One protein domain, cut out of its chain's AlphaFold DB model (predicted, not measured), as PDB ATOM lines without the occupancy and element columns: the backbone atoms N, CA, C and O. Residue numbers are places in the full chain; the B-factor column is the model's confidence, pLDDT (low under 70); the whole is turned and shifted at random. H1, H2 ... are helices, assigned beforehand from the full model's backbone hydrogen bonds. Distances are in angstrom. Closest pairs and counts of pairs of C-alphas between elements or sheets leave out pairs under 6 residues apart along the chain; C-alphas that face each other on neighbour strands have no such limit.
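This is residues 199 to 243 of the 399 residues of an uncharacterized protein of Metarhizium acridum (strain CQMa 102) (UniProt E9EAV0). A helical hairpin, long H1 with the shorter H2 folded back along its later part, is followed by a short turn of helix, H3, and a tail, residues 238 to 243, that sticks out away from H1. The first residues, 199 to 205, also stand free. The printed part has 45 residues, all helix in class, with three named helices, H1, H2, H3, and no named strand. It is only just loose, close to compact, with a radius of gyration of the C-alphas of 11.3 A, and spans 34 by 26 by 15 A.

H1, residues 202 to 219, begins at C-alpha 202 (181.149, 13.471, -13.482) and is 26.2 A long. H2, residues 223 to 231, is 12.2 A long. H3, residues 235 to 238, is 5.0 A long and ends at C-alpha 238 (185.043, 1.018, -23.270).

H1 and H2 form a helical hairpin, at a shallow tilt of 20 degrees, opposite ways. H1 touches H2 with residues 210 to 218 alone; the closest C-alphas, of Lys 214 and Ala 226, are 4.5 A apart. H3 is close to but not clearly touching H1, closest C-alphas Val 210 and Leu 236 at 7.9 A, and likewise H2, Ile 229 and Ile 235 at 6.8 A. In H1 and H2 every O i to N i+4 pair is within hydrogen-bond range; H3 is too short for such a pair, and its one O i to N i+3 pair is not within range.

The C-alphas farthest apart, of Glu 200 and Gly 221, are 34.8 A apart. The printed part has no cut, and both links are tight. Mean pLDDT of the printed part is 75.9; residues 199 to 203 and 238 to 243 are under 70.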
ATOM      1  N   GLU A 199     182.391  14.260  -7.866       52.19
ATOM      2  CA  GLU A 199     181.725  15.277  -8.638       52.19
ATOM      3  C   GLU A 199     180.274  14.828  -8.736       52.19
ATOM      4  O   GLU A 199     179.916  13.939  -9.509       52.19
ATOM      5  N   GLU A 200     179.412  15.488  -7.969       53.50
ATOM      6  CA  GLU A 200     178.078  15.824  -8.452       53.50
ATOM      7  C   GLU A 200     178.274  16.619  -9.769       53.50
ATOM      8  O   GLU A 200     178.245  17.846  -9.768       53.50
ATOM      9  N   GLY A 201     178.631  15.927 -10.861       58.16
ATOM     10  CA  GLY A 201     179.152  16.537 -12.092       58.16
ATOM     11  C   GLY A 201     180.018  15.650 -13.006       58.16
ATOM     12  O   GLY A 201     180.374  16.122 -14.079       58.16
ATOM     13  N   GLU A 202     180.316  14.388 -12.660       59.03
ATOM     14  CA  GLU A 202     181.149  13.471 -13.482       59.03
ATOM     15  C   GLU A 202     180.655  13.342 -14.947       59.03
ATOM     16  O   GLU A 202     181.437  13.153 -15.885       59.03
ATOM     17  N   ASP A 203     179.351  13.530 -15.162       66.00
ATOM     18  CA  ASP A 203     178.733  13.565 -16.488       66.00
ATOM     19  C   ASP A 203     179.120  14.821 -17.301       66.00
ATOM     20  O   ASP A 203     179.307  14.727 -18.517       66.00
ATOM     21  N   ASP A 204     179.302  15.981 -16.663       75.62
ATOM     22  CA  ASP A 204     179.607  17.251 -17.333       75.62
ATOM     23  C   ASP A 204     181.061  17.296 -17.842       75.62
ATOM     24  O   ASP A 204     181.308  17.747 -18.967       75.62
ATOM     25  N   GLU A 205     182.034  16.789 -17.069       73.50
ATOM     26  CA  GLU A 205     183.436  16.709 -17.521       73.50
ATOM     27  C   GLU A 205     183.596  15.679 -18.651       73.50
ATOM     28  O   GLU A 205     184.290  15.932 -19.646       73.50
ATOM     29  N   PHE A 206     182.905  14.540 -18.550       77.50
ATOM     30  CA  PHE A 206     182.907  13.535 -19.607       77.50
ATOM     31  C   PHE A 206     182.304  14.080 -20.908       77.50
ATOM     32  O   PHE A 206     182.895  13.908 -21.976       77.50
ATOM     33  N   LEU A 207     181.178  14.794 -20.833       84.06
ATOM     34  CA  LEU A 207     180.564  15.438 -21.997       84.06
ATOM     35  C   LEU A 207     181.482  16.501 -22.620       84.06
ATOM     36  O   LEU A 207     181.603  16.559 -23.845       84.06
ATOM     37  N   ALA A 208     182.185  17.294 -21.805       82.25
ATOM     38  CA  ALA A 208     183.169  18.253 -22.305       82.25
ATOM     39  C   ALA A 208     184.327  17.558 -23.045       82.25
ATOM     40  O   ALA A 208     184.746  18.014 -24.111       82.25
ATOM     41  N   HIS A 209     184.808  16.424 -22.525       79.31
ATOM     42  CA  HIS A 209     185.842  15.624 -23.180       79.31
ATOM     43  C   HIS A 209     185.363  15.004 -24.502       79.31
ATOM     44  O   HIS A 209     186.096  15.027 -25.492       79.31
ATOM     45  N   VAL A 210     184.129  14.490 -24.534       87.88
ATOM     46  CA  VAL A 210     183.477  13.947 -25.736       87.88
ATOM     47  C   VAL A 210     183.395  15.012 -26.834       87.88
ATOM     48  O   VAL A 210     183.788  14.751 -27.972       87.88
ATOM     49  N   GLU A 211     182.943  16.226 -26.504       90.88
ATOM     50  CA  GLU A 211     182.833  17.326 -27.471       90.88
ATOM     51  C   GLU A 211     184.196  17.823 -27.971       90.88
ATOM     52  O   GLU A 211     184.362  18.095 -29.164       90.88
ATOM     53  N   GLU A 212     185.207  17.879 -27.101       83.88
ATOM     54  CA  GLU A 212     186.573  18.217 -27.507       83.88
ATOM     55  C   GLU A 212     187.135  17.189 -28.503       83.88
ATOM     56  O   GLU A 212     187.671  17.567 -29.550       83.88
ATOM     57  N   LEU A 213     186.964  15.890 -28.224       81.00
ATOM     58  CA  LEU A 213     187.436  14.815 -29.098       81.00
ATOM     59  C   LEU A 213     186.701  14.821 -30.446       81.00
ATOM     60  O   LEU A 213     187.340  14.713 -31.494       81.00
ATOM     61  N   LYS A 214     185.376  15.026 -30.437       91.94
ATOM     62  CA  LYS A 214     184.569  15.209 -31.657       91.94
ATOM     63  C   LYS A 214     185.099  16.368 -32.499       91.94
ATOM     64  O   LYS A 214     185.301  16.212 -33.705       91.94
ATOM     65  N   SER A 215     185.336  17.522 -31.874       86.56
ATOM     66  CA  SER A 215     185.848  18.719 -32.546       86.56
ATOM     67  C   SER A 215     187.225  18.473 -33.171       86.56
ATOM     68  O   SER A 215     187.430  18.773 -34.349       86.56
ATOM     69  N   ALA A 216     188.143  17.842 -32.432       74.12
ATOM     70  CA  ALA A 216     189.466  17.474 -32.933       74.12
ATOM     71  C   ALA A 216     189.382  16.527 -34.142       74.12
ATOM     72  O   ALA A 216     190.009  16.787 -35.170       74.12
ATOM     73  N   CYS A 217     188.547  15.485 -34.071       79.44
ATOM     74  CA  CYS A 217     188.326  14.559 -35.182       79.44
ATOM     75  C   CYS A 217     187.750  15.260 -36.420       79.44
ATOM     76  O   CYS A 217     188.195  14.989 -37.535       79.44
ATOM     77  N   ARG A 218     186.820  16.209 -36.249       88.19
ATOM     78  CA  ARG A 218     186.303  17.022 -37.363       88.19
ATOM     79  C   ARG A 218     187.401  17.911 -37.972       88.19
ATOM     80  O   ARG A 218     187.500  17.955 -39.197       88.19
ATOM     81  N   LYS A 219     188.256  18.549 -37.156       79.88
ATOM     82  CA  LYS A 219     189.375  19.400 -37.625       79.88
ATOM     83  C   LYS A 219     190.380  18.631 -38.500       79.88
ATOM     84  O   LYS A 219     190.835  19.174 -39.499       79.88
ATOM     85  N   VAL A 220     190.688  17.369 -38.176       71.94
ATOM     86  CA  VAL A 220     191.664  16.541 -38.927       71.94
ATOM     87  C   VAL A 220     191.051  15.716 -40.072       71.94
ATOM     88  O   VAL A 220     191.716  14.864 -40.657       71.94
ATOM     89  N   GLY A 221     189.772  15.933 -40.400       83.00
ATOM     90  CA  GLY A 221     189.077  15.212 -41.475       83.00
ATOM     91  C   GLY A 221     188.606  13.799 -41.106       83.00
ATOM     92  O   GLY A 221     188.169  13.044 -41.972       83.00
ATOM     93  N   TRP A 222     188.634  13.428 -39.824       86.25
ATOM     94  CA  TRP A 222     188.141  12.147 -39.302       86.25
ATOM     95  C   TRP A 222     186.662  12.240 -38.906       86.25
ATOM     96  O   TRP A 222     186.257  11.821 -37.822       86.25
ATOM     97  N   GLY A 223     185.836  12.802 -39.795       85.62
ATOM     98  CA  GLY A 223     184.414  13.051 -39.526       85.62
ATOM     99  C   GLY A 223     183.646  11.794 -39.109       85.62
ATOM    100  O   GLY A 223     182.889  11.844 -38.151       85.62
ATOM    101  N   HIS A 224     183.940  10.650 -39.734       84.81
ATOM    102  CA  HIS A 224     183.308   9.369 -39.397       84.81
ATOM    103  C   HIS A 224     183.537   8.946 -37.936       84.81
ATOM    104  O   HIS A 224     182.634   8.404 -37.313       84.81
ATOM    105  N   TYR A 225     184.717   9.230 -37.374       75.44
ATOM    106  CA  TYR A 225     185.028   8.913 -35.981       75.44
ATOM    107  C   TYR A 225     184.326   9.880 -35.019       75.44
ATOM    108  O   TYR A 225     183.850   9.474 -33.964       75.44
ATOM    109  N   ALA A 226     184.192  11.154 -35.405       89.00
ATOM    110  CA  ALA A 226     183.385  12.113 -34.652       89.00
ATOM    111  C   ALA A 226     181.902  11.705 -34.622       89.00
ATOM    112  O   ALA A 226     181.269  11.801 -33.574       89.00
ATOM    113  N   ASP A 227     181.370  11.219 -35.747       92.31
ATOM    114  CA  ASP A 227     179.989  10.741 -35.848       92.31
ATOM    115  C   ASP A 227     179.778   9.444 -35.032       92.31
ATOM    116  O   ASP A 227     178.720   9.249 -34.438       92.31
ATOM    117  N   GLU A 228     180.796   8.582 -34.929       89.81
ATOM    118  CA  GLU A 228     180.773   7.380 -34.082       89.81
ATOM    119  C   GLU A 228     180.773   7.725 -32.583       89.81
ATOM    120  O   GLU A 228     179.969   7.180 -31.822       89.81
ATOM    121  N   ILE A 229     181.611   8.682 -32.164       89.12
ATOM    122  CA  ILE A 229     181.619   9.219 -30.793       89.12
ATOM    123  C   ILE A 229     180.272   9.879 -30.464       89.12
ATOM    124  O   ILE A 229     179.753   9.714 -29.363       89.12
ATOM    125  N   GLU A 230     179.691  10.611 -31.415       94.06
ATOM    126  CA  GLU A 230     178.389  11.264 -31.263       94.06
ATOM    127  C   GLU A 230     177.240  10.262 -31.131       94.06
ATOM    128  O   GLU A 230     176.349  10.453 -30.305       94.06
ATOM    129  N   ALA A 231     177.275   9.172 -31.900       94.62
ATOM    130  CA  ALA A 231     176.284   8.108 -31.811       94.62
ATOM    131  C   ALA A 231     176.390   7.311 -30.499       94.62
ATOM    132  O   ALA A 231     175.382   6.789 -30.017       94.62
ATOM    133  N   ASN A 232     177.593   7.186 -29.930       91.06
ATOM    134  CA  ASN A 232     177.829   6.387 -28.733       91.06
ATOM    135  C   ASN A 232     179.047   6.891 -27.930       91.06
ATOM    136  O   ASN A 232     180.147   6.360 -28.083       91.06
ATOM    137  N   PRO A 233     178.859   7.847 -27.004       85.50
ATOM    138  CA  PRO A 233     179.952   8.417 -26.209       85.50
ATOM    139  C   PRO A 233     180.686   7.375 -25.351       85.50
ATOM    140  O   PRO A 233     181.890   7.472 -25.114       85.50
ATOM    141  N   GLU A 234     179.982   6.318 -24.938       83.00
ATOM    142  CA  GLU A 234     180.503   5.229 -24.103       83.00
ATOM    143  C   GLU A 234     181.617   4.410 -24.785       83.00
ATOM    144  O   GLU A 234     182.311   3.639 -24.117       83.00
ATOM    145  N   ILE A 235     181.845   4.552 -26.100       82.19
ATOM    146  CA  ILE A 235     183.020   3.945 -26.758       82.19
ATOM    147  C   ILE A 235     184.341   4.476 -26.183       82.19
ATOM    148  O   ILE A 235     185.339   3.754 -26.172       82.19
ATOM    149  N   LEU A 236     184.339   5.706 -25.655       77.25
ATOM    150  CA  LEU A 236     185.506   6.316 -25.017       77.25
ATOM    151  C   LEU A 236     185.777   5.723 -23.628       77.25
ATOM    152  O   LEU A 236     186.936   5.613 -23.235       77.25
ATOM    153  N   LYS A 237     184.736   5.257 -22.925       74.50
ATOM    154  CA  LYS A 237     184.857   4.521 -21.654       74.50
ATOM    155  C   LYS A 237     185.294   3.069 -21.886       74.50
ATOM    156  O   LYS A 237     186.167   2.555 -21.191       74.50
ATOM    157  N   ARG A 238     184.762   2.426 -22.934       59.06
ATOM    158  CA  ARG A 238     185.043   1.018 -23.270       59.06
ATOM    159  C   ARG A 238     186.461   0.735 -23.742       59.06
ATOM    160  O   ARG A 238     186.898  -0.407 -23.647       59.06
ATOM    161  N   ARG A 239     187.219   1.715 -24.237       47.66
ATOM    162  CA  ARG A 239     188.569   1.452 -24.773       47.66
ATOM    163  C   ARG A 239     189.568   0.952 -23.709       47.66
ATOM    164  O   ARG A 239     190.561   0.338 -24.081       47.66
ATOM    165  N   GLY A 240     189.266   1.113 -22.414       44.12
ATOM    166  CA  GLY A 240     189.970   0.444 -21.307       44.12
ATOM    167  C   GLY A 240     189.524  -1.003 -21.021       44.12
ATOM    168  O   GLY A 240     190.218  -1.734 -20.321       44.12
ATOM    169  N   GLU A 241     188.395  -1.453 -21.576       45.28
ATOM    170  CA  GLU A 241     187.763  -2.760 -21.317       45.28
ATOM    171  C   GLU A 241     187.887  -3.769 -22.485       45.28
ATOM    172  O   GLU A 241     187.608  -4.958 -22.318       45.28
ATOM    173  N   VAL A 242     188.343  -3.329 -23.667       41.59
ATOM    174  CA  VAL A 242     188.298  -4.064 -24.957       41.59
ATOM    175  C   VAL A 242     189.260  -5.269 -25.078       41.59
ATOM    176  O   VAL A 242     189.333  -5.910 -26.121       41.59
ATOM    177  N   CYS A 243     189.912  -5.724 -24.005       42.03
ATOM    178  CA  CYS A 243     190.565  -7.046 -24.021       42.03
ATOM    179  C   CYS A 243     189.600  -8.233 -23.814       42.03
ATOM    180  O   CYS A 243     190.050  -9.378 -23.804       42.03
TER     181      CYS A 243